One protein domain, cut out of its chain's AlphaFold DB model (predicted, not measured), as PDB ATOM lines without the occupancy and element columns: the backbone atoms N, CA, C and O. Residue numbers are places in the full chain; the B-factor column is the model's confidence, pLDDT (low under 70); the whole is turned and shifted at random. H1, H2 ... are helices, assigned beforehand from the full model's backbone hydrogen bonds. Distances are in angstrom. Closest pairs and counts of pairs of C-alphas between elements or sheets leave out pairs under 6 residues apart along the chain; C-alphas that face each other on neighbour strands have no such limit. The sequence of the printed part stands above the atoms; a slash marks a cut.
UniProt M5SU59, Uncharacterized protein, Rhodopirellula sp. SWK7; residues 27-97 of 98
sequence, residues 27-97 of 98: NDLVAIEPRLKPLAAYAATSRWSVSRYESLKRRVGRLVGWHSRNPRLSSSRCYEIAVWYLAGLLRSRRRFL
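AT A GLANCE: This is residues 27 to 97 of the 98 residues of an uncharacterized protein of Rhodopirellula sp. SWK7 (UniProt M5SU59). Three helices, H2, H3 and H4, lie side by side as a small bundle with their centres in a triangle, H2 and H4 running the same way and H3 between them in the chain running back. The short helix H1 makes a corner with H2 at one end of the bundle, where the long loop of residues 62 to 75 also lies, and the last residues of H4 lie toward the other end. The printed part has 71 residues with four named helices in the order H1, H2, H3, H4 and no named strand, and its class is all helix. It is compact, with a radius of gyration of the C-alphas of 11.8 A, and elongated in outline, spanning 40 by 21 by 17 A.

IN THESE COORDINATES: H1 is residues 27 to 32, beginning at C-alpha 27 at (-19.844, -17.059, -45.604). H2 is residues 36 to 44, 12.4 A from first to last C-alpha. H3 is residues 50 to 61, 16.4 A long, beginning at C-alpha 50 at (1.238, -3.200, -42.920). H4 is the longest helix, residues 76 to 95, 28.8 A long, ending at C-alpha 95 at (2.173, -13.501, -55.526).

HOW THE PARTS SIT: H2 is the hub and touches the three other helices. H2 and H4 touch with 11 pairs of C-alphas within 8 A, H4 with residues 86 to 93 alone; the closest C-alphas are those of Ala 44 and Leu 89, 5.0 A apart, and the helices run the same way at a shallow tilt of 26 degrees. H2 and H3, a helical hairpin, only just touch, with 3 pairs of C-alphas within 8 A, H3 with residues 56 to 60 alone; the closest are those of Leu 39 and Leu 56, 7.4 A apart, and the tilt is shallow, 11 degrees, opposite ways. H3 and H4 form another helical hairpin and touch, H4 with residues 79 to 87 alone; the closest C-alphas are those of Lys 57 and Val 83, 6.4 A apart, at a shallow tilt of 31 degrees, opposite ways. The packing of H2, H3 and H4 is mostly aligned, with the 3 pairs H2 and H3, H2 and H4, and H3 and H4 at a shallow tilt. H1 and H2 only just touch, with 3 pairs of C-alphas within 8 A, and only at the corner; the closest are those of Val 30 and Leu 36, 5.8 A apart. H1 and H4 are close but not clearly touching, with the C-alphas of Leu 29 and Cys 78 closest at 7.2 A, and H1 and H3 are apart. In H1, H2 and H3 every O i to N i+4 pair is within hydrogen-bond range; in H4 13 of 16 are.

THE WHOLE: The two C-alphas farthest apart are those of Pro 71 and Leu 97, 39.8 A. The printed part has no cut. The links from H1 to H2 and from H2 to H3 are tight, and the link from H3 to H4, residues 62 to 75, is long. The mean pLDDT of the printed part is 85.8; residues 93 to 97, of which 93 to 95 belong to H4, are under 70.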
ATOM      1  N   ASN A  27     -18.514 -17.217 -45.017       89.44
ATOM      2  CA  ASN A  27     -19.844 -17.059 -45.604       89.44
ATOM      3  C   ASN A  27     -20.926 -16.911 -44.528       89.44
ATOM      4  O   ASN A  27     -21.816 -16.081 -44.694       89.44
ATOM      5  N   ASP A  28     -20.802 -17.626 -43.407       89.06
ATOM      6  CA  ASP A  28     -21.717 -17.494 -42.267       89.06
ATOM      7  C   ASP A  28     -21.606 -16.104 -41.632       89.06
ATOM      8  O   ASP A  28     -22.612 -15.447 -41.362       89.06
ATOM      9  N   LEU A  29     -20.377 -15.599 -41.471       90.06
ATOM     10  CA  LEU A  29     -20.142 -14.243 -40.968       90.06
ATOM     11  C   LEU A  29     -20.740 -13.186 -41.902       90.06
ATOM     12  O   LEU A  29     -21.355 -12.232 -41.436       90.06
ATOM     13  N   VAL A  30     -20.590 -13.359 -43.217       91.56
ATOM     14  CA  VAL A  30     -21.132 -12.451 -44.237       91.56
ATOM     15  C   VAL A  30     -22.658 -12.509 -44.323       91.56
ATOM     16  O   VAL A  30     -23.284 -11.489 -44.619       91.56
ATOM     17  N   ALA A  31     -23.261 -13.674 -44.082       89.31
ATOM     18  CA  ALA A  31     -24.712 -13.818 -44.023       89.31
ATOM     19  C   ALA A  31     -25.303 -13.021 -42.850       89.31
ATOM     20  O   ALA A  31     -26.368 -12.423 -42.990       89.31
ATOM     21  N   ILE A  32     -24.590 -12.968 -41.720       88.69
ATOM     22  CA  ILE A  32     -25.008 -12.218 -40.527       88.69
ATOM     23  C   ILE A  32     -24.638 -10.729 -40.633       88.69
ATOM     24  O   ILE A  32     -25.427  -9.875 -40.232       88.69
ATOM     25  N   GLU A  33     -23.460 -10.399 -41.171       90.38
ATOM     26  CA  GLU A  33     -22.967  -9.026 -41.338       90.38
ATOM     27  C   GLU A  33     -22.507  -8.763 -42.786       90.38
ATOM     28  O   GLU A  33     -21.324  -8.898 -43.131       90.38
ATOM     29  N   PRO A  34     -23.435  -8.332 -43.664       92.00
ATOM     30  CA  PRO A  34     -23.151  -8.083 -45.076       92.00
ATOM     31  C   PRO A  34     -22.091  -7.004 -45.327       92.00
ATOM     32  O   PRO A  34     -21.478  -6.987 -46.399       92.00
ATOM     33  N   ARG A  35     -21.819  -6.115 -44.357       91.50
ATOM     34  CA  ARG A  35     -20.798  -5.055 -44.481       91.50
ATOM     35  C   ARG A  35     -19.372  -5.608 -44.529       91.50
ATOM     36  O   ARG A  35     -18.443  -4.869 -44.854       91.50
ATOM     37  N   LEU A  36     -19.188  -6.904 -44.287       91.81
ATOM     38  CA  LEU A  36     -17.933  -7.612 -44.530       91.81
ATOM     39  C   LEU A  36     -17.604  -7.763 -46.028       91.81
ATOM     40  O   LEU A  36     -16.428  -7.725 -46.396       91.81
ATOM     41  N   LYS A  37     -18.610  -7.848 -46.915       92.75
ATOM     42  CA  LYS A  37     -18.410  -7.970 -48.375       92.75
ATOM     43  C   LYS A  37     -17.559  -6.841 -48.978       92.75
ATOM     44  O   LYS A  37     -16.571  -7.151 -49.646       92.75
ATOM     45  N   PRO A  38     -17.852  -5.544 -48.746       93.56
ATOM     46  CA  PRO A  38     -17.025  -4.466 -49.290       93.56
ATOM     47  C   PRO A  38     -15.605  -4.447 -48.707       93.56
ATOM     48  O   PRO A  38     -14.680  -4.007 -49.388       93.56
ATOM     49  N   LEU A  39     -15.389  -4.953 -47.485       92.25
ATOM     50  CA  LEU A  39     -14.038  -5.101 -46.930       92.25
ATOM     51  C   LEU A  39     -13.244  -6.192 -47.657       92.25
ATOM     52  O   LEU A  39     -12.062  -5.990 -47.928       92.25
ATOM     53  N   ALA A  40     -13.889  -7.303 -48.023       92.44
ATOM     54  CA  ALA A  40     -13.275  -8.342 -48.848       92.44
ATOM     55  C   ALA A  40     -12.969  -7.858 -50.266       92.44
ATOM     56  O   ALA A  40     -11.859  -8.075 -50.746       92.44
ATOM     57  N   ALA A  41     -13.890  -7.129 -50.902       91.50
ATOM     58  CA  ALA A  41     -13.638  -6.514 -52.204       91.50
ATOM     59  C   ALA A  41     -12.440  -5.548 -52.148       91.50
ATOM     60  O   ALA A  41     -11.538  -5.628 -52.978       91.50
ATOM     61  N   TYR A  42     -12.380  -4.692 -51.121       90.38
ATOM     62  CA  TYR A  42     -11.246  -3.793 -50.899       90.38
ATOM     63  C   TYR A  42      -9.932  -4.553 -50.659       90.38
ATOM     64  O   TYR A  42      -8.894  -4.168 -51.195       90.38
ATOM     65  N   ALA A  43      -9.952  -5.632 -49.873       90.12
ATOM     66  CA  ALA A  43      -8.776  -6.467 -49.632       90.12
ATOM     67  C   ALA A  43      -8.278  -7.147 -50.920       90.12
ATOM     68  O   ALA A  43      -7.077  -7.132 -51.188       90.12
ATOM     69  N   ALA A  44      -9.189  -7.670 -51.744       88.81
ATOM     70  CA  ALA A  44      -8.871  -8.313 -53.018       88.81
ATOM     71  C   ALA A  44      -8.259  -7.340 -54.043       88.81
ATOM     72  O   ALA A  44      -7.373  -7.713 -54.811       88.81
ATOM     73  N   THR A  45      -8.681  -6.072 -54.034       88.56
ATOM     74  CA  THR A  45      -8.192  -5.030 -54.957       88.56
ATOM     75  C   THR A  45      -7.093  -4.146 -54.372       88.56
ATOM     76  O   THR A  45      -6.653  -3.196 -55.024       88.56
ATOM     77  N   SER A  46      -6.561  -4.469 -53.194       86.44
ATOM     78  CA  SER A  46      -5.486  -3.704 -52.555       86.44
ATOM     79  C   SER A  46      -4.121  -4.376 -52.703       86.44
ATOM     80  O   SER A  46      -4.007  -5.597 -52.764       86.44
ATOM     81  N   ARG A  47      -3.042  -3.579 -52.741       85.19
ATOM     82  CA  ARG A  47      -1.673  -4.096 -52.552       85.19
ATOM     83  C   ARG A  47      -1.393  -4.276 -51.062       85.19
ATOM     84  O   ARG A  47      -1.756  -3.407 -50.260       85.19
ATOM     85  N   TRP A  48      -0.695  -5.358 -50.722       85.50
ATOM     86  CA  TRP A  48      -0.221  -5.618 -49.365       85.50
ATOM     87  C   TRP A  48       0.583  -4.431 -48.809       85.50
ATOM     88  O   TRP A  48       1.508  -3.941 -49.452       85.50
ATOM     89  N   SER A  49       0.234  -3.992 -47.600       87.88
ATOM     90  CA  SER A  49       1.039  -3.100 -46.755       87.88
ATOM     91  C   SER A  49       0.608  -3.283 -45.301       87.88
ATOM     92  O   SER A  49      -0.562  -3.585 -45.044       87.88
ATOM     93  N   VAL A  50       1.527  -3.074 -44.359       88.50
ATOM     94  CA  VAL A  50       1.238  -3.200 -42.920       88.50
ATOM     95  C   VAL A  50       0.135  -2.223 -42.504       88.50
ATOM     96  O   VAL A  50      -0.845  -2.629 -41.886       88.50
ATOM     97  N   SER A  51       0.211  -0.965 -42.946       90.44
ATOM     98  CA  SER A  51      -0.780   0.065 -42.611       90.44
ATOM     99  C   SER A  51      -2.195  -0.278 -43.098       90.44
ATOM    100  O   SER A  51      -3.172  -0.044 -42.382       90.44
ATOM    101  N   ARG A  52      -2.336  -0.870 -44.297       88.31
ATOM    102  CA  ARG A  52      -3.652  -1.311 -44.805       88.31
ATOM    103  C   ARG A  52      -4.187  -2.514 -44.045       88.31
ATOM    104  O   ARG A  52      -5.384  -2.556 -43.778       88.31
ATOM    105  N   TYR A  53      -3.324  -3.466 -43.704       89.31
ATOM    106  CA  TYR A  53      -3.707  -4.628 -42.910       89.31
ATOM    107  C   TYR A  53      -4.226  -4.213 -41.527       89.31
ATOM    108  O   TYR A  53      -5.322  -4.615 -41.139       89.31
ATOM    109  N   GLU A  54      -3.516  -3.320 -40.834       91.38
ATOM    110  CA  GLU A  54      -3.961  -2.789 -39.539       91.38
ATOM    111  C   GLU A  54      -5.259  -1.975 -39.654       91.38
ATOM    112  O   GLU A  54      -6.167  -2.111 -38.830       91.38
ATOM    113  N   SER A  55      -5.412  -1.189 -40.723       91.81
ATOM    114  CA  SER A  55      -6.667  -0.475 -40.998       91.81
ATOM    115  C   SER A  55      -7.844  -1.434 -41.215       91.81
ATOM    116  O   SER A  55      -8.939  -1.191 -40.708       91.81
ATOM    117  N   LEU A  56      -7.632  -2.542 -41.934       91.12
ATOM    118  CA  LEU A  56      -8.642  -3.584 -42.129       91.12
ATOM    119  C   LEU A  56      -8.993  -4.280 -40.813       91.12
ATOM    120  O   LEU A  56     -10.176  -4.370 -40.495       91.12
ATOM    121  N   LYS A  57      -8.001  -4.674 -40.005       91.44
ATOM    122  CA  LYS A  57      -8.219  -5.260 -38.672       91.44
ATOM    123  C   LYS A  57      -9.091  -4.382 -37.779       91.44
ATOM    124  O   LYS A  57     -10.016  -4.890 -37.151       91.44
ATOM    125  N   ARG A  58      -8.839  -3.067 -37.746       90.62
ATOM    126  CA  ARG A  58      -9.650  -2.113 -36.966       90.62
ATOM    127  C   ARG A  58     -11.090  -2.023 -37.468       90.62
ATOM    128  O   ARG A  58     -12.011  -1.945 -36.662       90.62
ATOM    129  N   ARG A  59     -11.300  -2.023 -38.790       90.88
ATOM    130  CA  ARG A  59     -12.647  -1.968 -39.388       90.88
ATOM    131  C   ARG A  59     -13.428  -3.255 -39.134       90.88
ATOM    132  O   ARG A  59     -14.594  -3.176 -38.770       90.88
ATOM    133  N   VAL A  60     -12.774  -4.407 -39.270       91.19
ATOM    134  CA  VAL A  60     -13.359  -5.725 -38.986       91.19
ATOM    135  C   VAL A  60     -13.706  -5.858 -37.512       91.19
ATOM    136  O   VAL A  60     -14.809  -6.286 -37.214       91.19
ATOM    137  N   GLY A  61     -12.835  -5.407 -36.603       88.19
ATOM    138  CA  GLY A  61     -13.067  -5.490 -35.156       88.19
ATOM    139  C   GLY A  61     -14.350  -4.800 -34.678       88.19
ATOM    140  O   GLY A  61     -14.902  -5.180 -33.654       88.19
ATOM    141  N   ARG A  62     -14.849  -3.803 -35.424       88.31
ATOM    142  CA  ARG A  62     -16.126  -3.119 -35.143       88.31
ATOM    143  C   ARG A  62     -17.357  -3.878 -35.648       88.31
ATOM    144  O   ARG A  62     -18.465  -3.587 -35.215       88.31
ATOM    145  N   LEU A  63     -17.168  -4.772 -36.615       87.75
ATOM    146  CA  LEU A  63     -18.231  -5.553 -37.256       87.75
ATOM    147  C   LEU A  63     -18.308  -6.975 -36.687       87.75
ATOM    148  O   LEU A  63     -19.379  -7.564 -36.637       87.75
ATOM    149  N   VAL A  64     -17.165  -7.519 -36.271       87.38
ATOM    150  CA  VAL A  64     -16.992  -8.883 -35.773       87.38
ATOM    151  C   VAL A  64     -15.950  -8.866 -34.653       87.38
ATOM    152  O   VAL A  64     -14.951  -8.156 -34.746       87.38
ATOM    153  N   GLY A  65     -16.153  -9.668 -33.611       81.88
ATOM    154  CA  GLY A  65     -15.312  -9.709 -32.413       81.88
ATOM    155  C   GLY A  65     -15.898  -8.907 -31.254       81.88
ATOM    156  O   GLY A  65     -17.045  -8.481 -31.306       81.88
ATOM    157  N   TRP A  66     -15.101  -8.686 -30.209       76.31
ATOM    158  CA  TRP A  66     -15.539  -8.121 -28.919       76.31
ATOM    159  C   TRP A  66     -16.281  -6.773 -29.002       76.31
ATOM    160  O   TRP A  66     -17.060  -6.434 -28.119       76.31
ATOM    161  N   HIS A  67     -16.053  -5.992 -30.063       78.50
ATOM    162  CA  HIS A  67     -16.719  -4.701 -30.274       78.50
ATOM    163  C   HIS A  67     -17.893  -4.765 -31.264       78.50
ATOM    164  O   HIS A  67     -18.428  -3.723 -31.650       78.50
ATOM    165  N   SER A  68     -18.289  -5.963 -31.698       82.25
ATOM    166  CA  SER A  68     -19.462  -6.165 -32.541       82.25
ATOM    167  C   SER A  68     -20.734  -5.823 -31.773       82.25
ATOM    168  O   SER A  68     -20.957  -6.292 -30.661       82.25
ATOM    169  N   ARG A  69     -21.628  -5.064 -32.413       79.94
ATOM    170  CA  ARG A  69     -22.984  -4.824 -31.890       79.94
ATOM    171  C   ARG A  69     -23.856  -6.078 -31.922       79.94
ATOM    172  O   ARG A  69     -24.829  -6.154 -31.183       79.94
ATOM    173  N   ASN A  70     -23.538  -7.033 -32.796       80.50
ATOM    174  CA  ASN A  70     -24.281  -8.278 -32.907       80.50
ATOM    175  C   ASN A  70     -23.637  -9.344 -32.002       80.50
ATOM    176  O   ASN A  70     -22.497  -9.744 -32.284       80.50
ATOM    177  N   PRO A  71     -24.341  -9.839 -30.963       80.62
ATOM    178  CA  PRO A  71     -23.793 -10.815 -30.024       80.62
ATOM    179  C   PRO A  71     -23.391 -12.130 -30.705       80.62
ATOM    180  O   PRO A  71     -22.424 -12.756 -30.284       80.62
ATOM    181  N   ARG A  72     -24.030 -12.505 -31.823       80.69
ATOM    182  CA  ARG A  72     -23.655 -13.698 -32.611       80.69
ATOM    183  C   ARG A  72     -22.279 -13.597 -33.267       80.69
ATOM    184  O   ARG A  72     -21.677 -14.608 -33.609       80.69
ATOM    185  N   LEU A  73     -21.787 -12.378 -33.466       81.38
ATOM    186  CA  LEU A  73     -20.481 -12.105 -34.063       81.38
ATOM    187  C   LEU A  73     -19.449 -11.677 -33.019       81.38
ATOM    188  O   LEU A  73     -18.279 -11.509 -33.359       81.38
ATOM    189  N   SER A  74     -19.862 -11.522 -31.756       83.75
ATOM    190  CA  SER A  74     -19.019 -11.074 -30.649       83.75
ATOM    191  C   SER A  74     -18.168 -12.205 -30.066       83.75
ATOM    192  O   SER A  74     -18.175 -12.465 -28.866       83.75
ATOM    193  N   SER A  75     -17.424 -12.892 -30.932       84.44
ATOM    194  CA  SER A  75     -16.507 -13.972 -30.565       84.44
ATOM    195  C   SER A  75     -15.130 -13.735 -31.176       84.44
ATOM    196  O   SER A  75     -15.014 -13.314 -32.333       84.44
ATOM    197  N   SER A  76     -14.078 -14.048 -30.415       85.88
ATOM    198  CA  SER A  76     -12.691 -14.033 -30.898       85.88
ATOM    199  C   SER A  76     -12.515 -14.924 -32.128       85.88
ATOM    200  O   SER A  76     -11.827 -14.542 -33.070       85.88
ATOM    201  N   ARG A  77     -13.222 -16.062 -32.175       86.50
ATOM    202  CA  ARG A  77     -13.190 -17.004 -33.301       86.50
ATOM    203  C   ARG A  77     -13.691 -16.361 -34.595       86.50
ATOM    204  O   ARG A  77     -13.046 -16.466 -35.634       86.50
ATOM    205  N   CYS A  78     -14.813 -15.643 -34.525       88.19
ATOM    206  CA  CYS A  78     -15.375 -14.933 -35.673       88.19
ATOM    207  C   CYS A  78     -14.413 -13.846 -36.181       88.19
ATOM    208  O   CYS A  78     -14.241 -13.678 -37.390       88.19
ATOM    209  N   TYR A  79     -13.752 -13.131 -35.262       90.31
ATOM    210  CA  TYR A  79     -12.757 -12.119 -35.614       90.31
ATOM    211  C   TYR A  79     -11.548 -12.732 -36.329       90.31
ATOM    212  O   TYR A  79     -11.147 -12.236 -37.382       90.31
ATOM    213  N   GLU A  80     -10.994 -13.826 -35.799       90.69
ATOM    214  CA  GLU A  80      -9.873 -14.536 -36.419       90.69
ATOM    215  C   GLU A  80     -10.208 -14.978 -37.840       90.69
ATOM    216  O   GLU A  80      -9.457 -14.676 -38.765       90.69
ATOM    217  N   ILE A  81     -11.361 -15.612 -38.041       91.38
ATOM    218  CA  ILE A  81     -11.780 -16.117 -39.354       91.38
ATOM    219  C   ILE A  81     -11.915 -14.972 -40.362       91.38
ATOM    220  O   ILE A  81     -11.405 -15.067 -41.482       91.38
ATOM    221  N   ALA A  82     -12.512 -13.848 -39.952       91.62
ATOM    222  CA  ALA A  82     -12.613 -12.660 -40.791       91.62
ATOM    223  C   ALA A  82     -11.237 -12.066 -41.142       91.62
ATOM    224  O   ALA A  82     -10.969 -11.751 -42.303       91.62
ATOM    225  N   VAL A  83     -10.339 -11.926 -40.164       92.75
ATOM    226  CA  VAL A  83      -9.000 -11.358 -40.388       92.75
ATOM    227  C   VAL A  83      -8.145 -12.267 -41.268       92.75
ATOM    228  O   VAL A  83      -7.500 -11.770 -42.192       92.75
ATOM    229  N   TRP A  84      -8.155 -13.579 -41.028       91.62
ATOM    230  CA  TRP A  84      -7.396 -14.554 -41.815       91.62
ATOM    231  C   TRP A  84      -7.851 -14.582 -43.271       91.62
ATOM    232  O   TRP A  84      -7.010 -14.541 -44.173       91.62
ATOM    233  N   TYR A  85      -9.165 -14.571 -43.512       92.25
ATOM    234  CA  TYR A  85      -9.717 -14.516 -44.862       92.25
ATOM    235  C   TYR A  85      -9.241 -13.263 -45.616       92.25
ATOM    236  O   TYR A  85      -8.681 -13.353 -46.712       92.25
ATOM    237  N   LEU A  86      -9.366 -12.082 -44.999       91.25
ATOM    238  CA  LEU A  86      -8.949 -10.813 -45.610       91.25
ATOM    239  C   LEU A  86      -7.428 -10.712 -45.801       91.25
ATOM    240  O   LEU A  86      -6.961 -10.177 -46.810       91.25
ATOM    241  N   ALA A  87      -6.641 -11.237 -44.859       89.19
ATOM    242  CA  ALA A  87      -5.189 -11.318 -44.982       89.19
ATOM    243  C   ALA A  87      -4.774 -12.225 -46.148       89.19
ATOM    244  O   ALA A  87      -3.844 -11.889 -46.885       89.19
ATOM    245  N   GLY A  88      -5.484 -13.343 -46.336       89.12
ATOM    246  CA  GLY A  88      -5.330 -14.237 -47.479       89.12
ATOM    247  C   GLY A  88      -5.533 -13.500 -48.801       89.12
ATOM    248  O   GLY A  88      -4.639 -13.517 -49.645       89.12
ATOM    249  N   LEU A  89      -6.638 -12.760 -48.938       89.69
ATOM    250  CA  LEU A  89      -6.927 -11.957 -50.135       89.69
ATOM    251  C   LEU A  89      -5.833 -10.920 -50.430       89.69
ATOM    252  O   LEU A  89      -5.335 -10.847 -51.555       89.69
ATOM    253  N   LEU A  90      -5.391 -10.171 -49.414       86.75
ATOM    254  CA  LEU A  90      -4.309  -9.193 -49.571       86.75
ATOM    255  C   LEU A  90      -2.975  -9.843 -49.982       86.75
ATOM    256  O   LEU A  90      -2.193  -9.244 -50.726       86.75
ATOM    257  N   ARG A  91      -2.672 -11.044 -49.466       80.88
ATOM    258  CA  ARG A  91      -1.418 -11.759 -49.753       80.88
ATOM    259  C   ARG A  91      -1.423 -12.452 -51.110       80.88
ATOM    260  O   ARG A  91      -0.374 -12.465 -51.752       80.88
ATOM    261  N   SER A  92      -2.551 -12.989 -51.569       76.31
ATOM    262  CA  SER A  92      -2.652 -13.651 -52.879       76.31
ATOM    263  C   SER A  92      -2.245 -12.716 -54.019       76.31
ATOM    264  O   SER A  92      -1.522 -13.120 -54.927       76.31
ATOM    265  N   ARG A  93      -2.561 -11.422 -53.911       65.19
ATOM    266  CA  ARG A  93      -2.149 -10.425 -54.907       65.19
ATOM    267  C   ARG A  93      -0.657 -10.085 -54.885       65.19
ATOM    268  O   ARG A  93      -0.117  -9.658 -55.899       65.19
ATOM    269  N   ARG A  94       0.042 -10.300 -53.763       57.06
ATOM    270  CA  ARG A  94       1.510 -10.163 -53.710       57.06
ATOM    271  C   ARG A  94       2.199 -11.222 -54.574       57.06
ATOM    272  O   ARG A  94       3.278 -10.949 -55.083       57.06
ATOM    273  N   ARG A  95       1.598 -12.408 -54.723       57.44
ATOM    274  CA  ARG A  95       2.173 -13.501 -55.526       57.44
ATOM    275  C   ARG A  95       1.939 -13.331 -57.027       57.44
ATOM    276  O   ARG A  95       2.757 -13.806 -57.789       57.44
ATOM    277  N   PHE A  96       0.875 -12.634 -57.429       51.72
ATOM    278  CA  PHE A  96       0.514 -12.439 -58.843       51.72
ATOM    279  C   PHE A  96       1.323 -11.340 -59.560       51.72
ATOM    280  O   PHE A  96       1.178 -11.151 -60.757       51.72
ATOM    281  N   LEU A  97       2.139 -10.578 -58.825       53.31
ATOM    282  CA  LEU A  97       3.019  -9.529 -59.361       53.31
ATOM    283  C   LEU A  97       4.496  -9.971 -59.392       53.31
ATOM    284  O   LEU A  97       5.383  -9.120 -59.349       53.31
TER     285      LEU A  97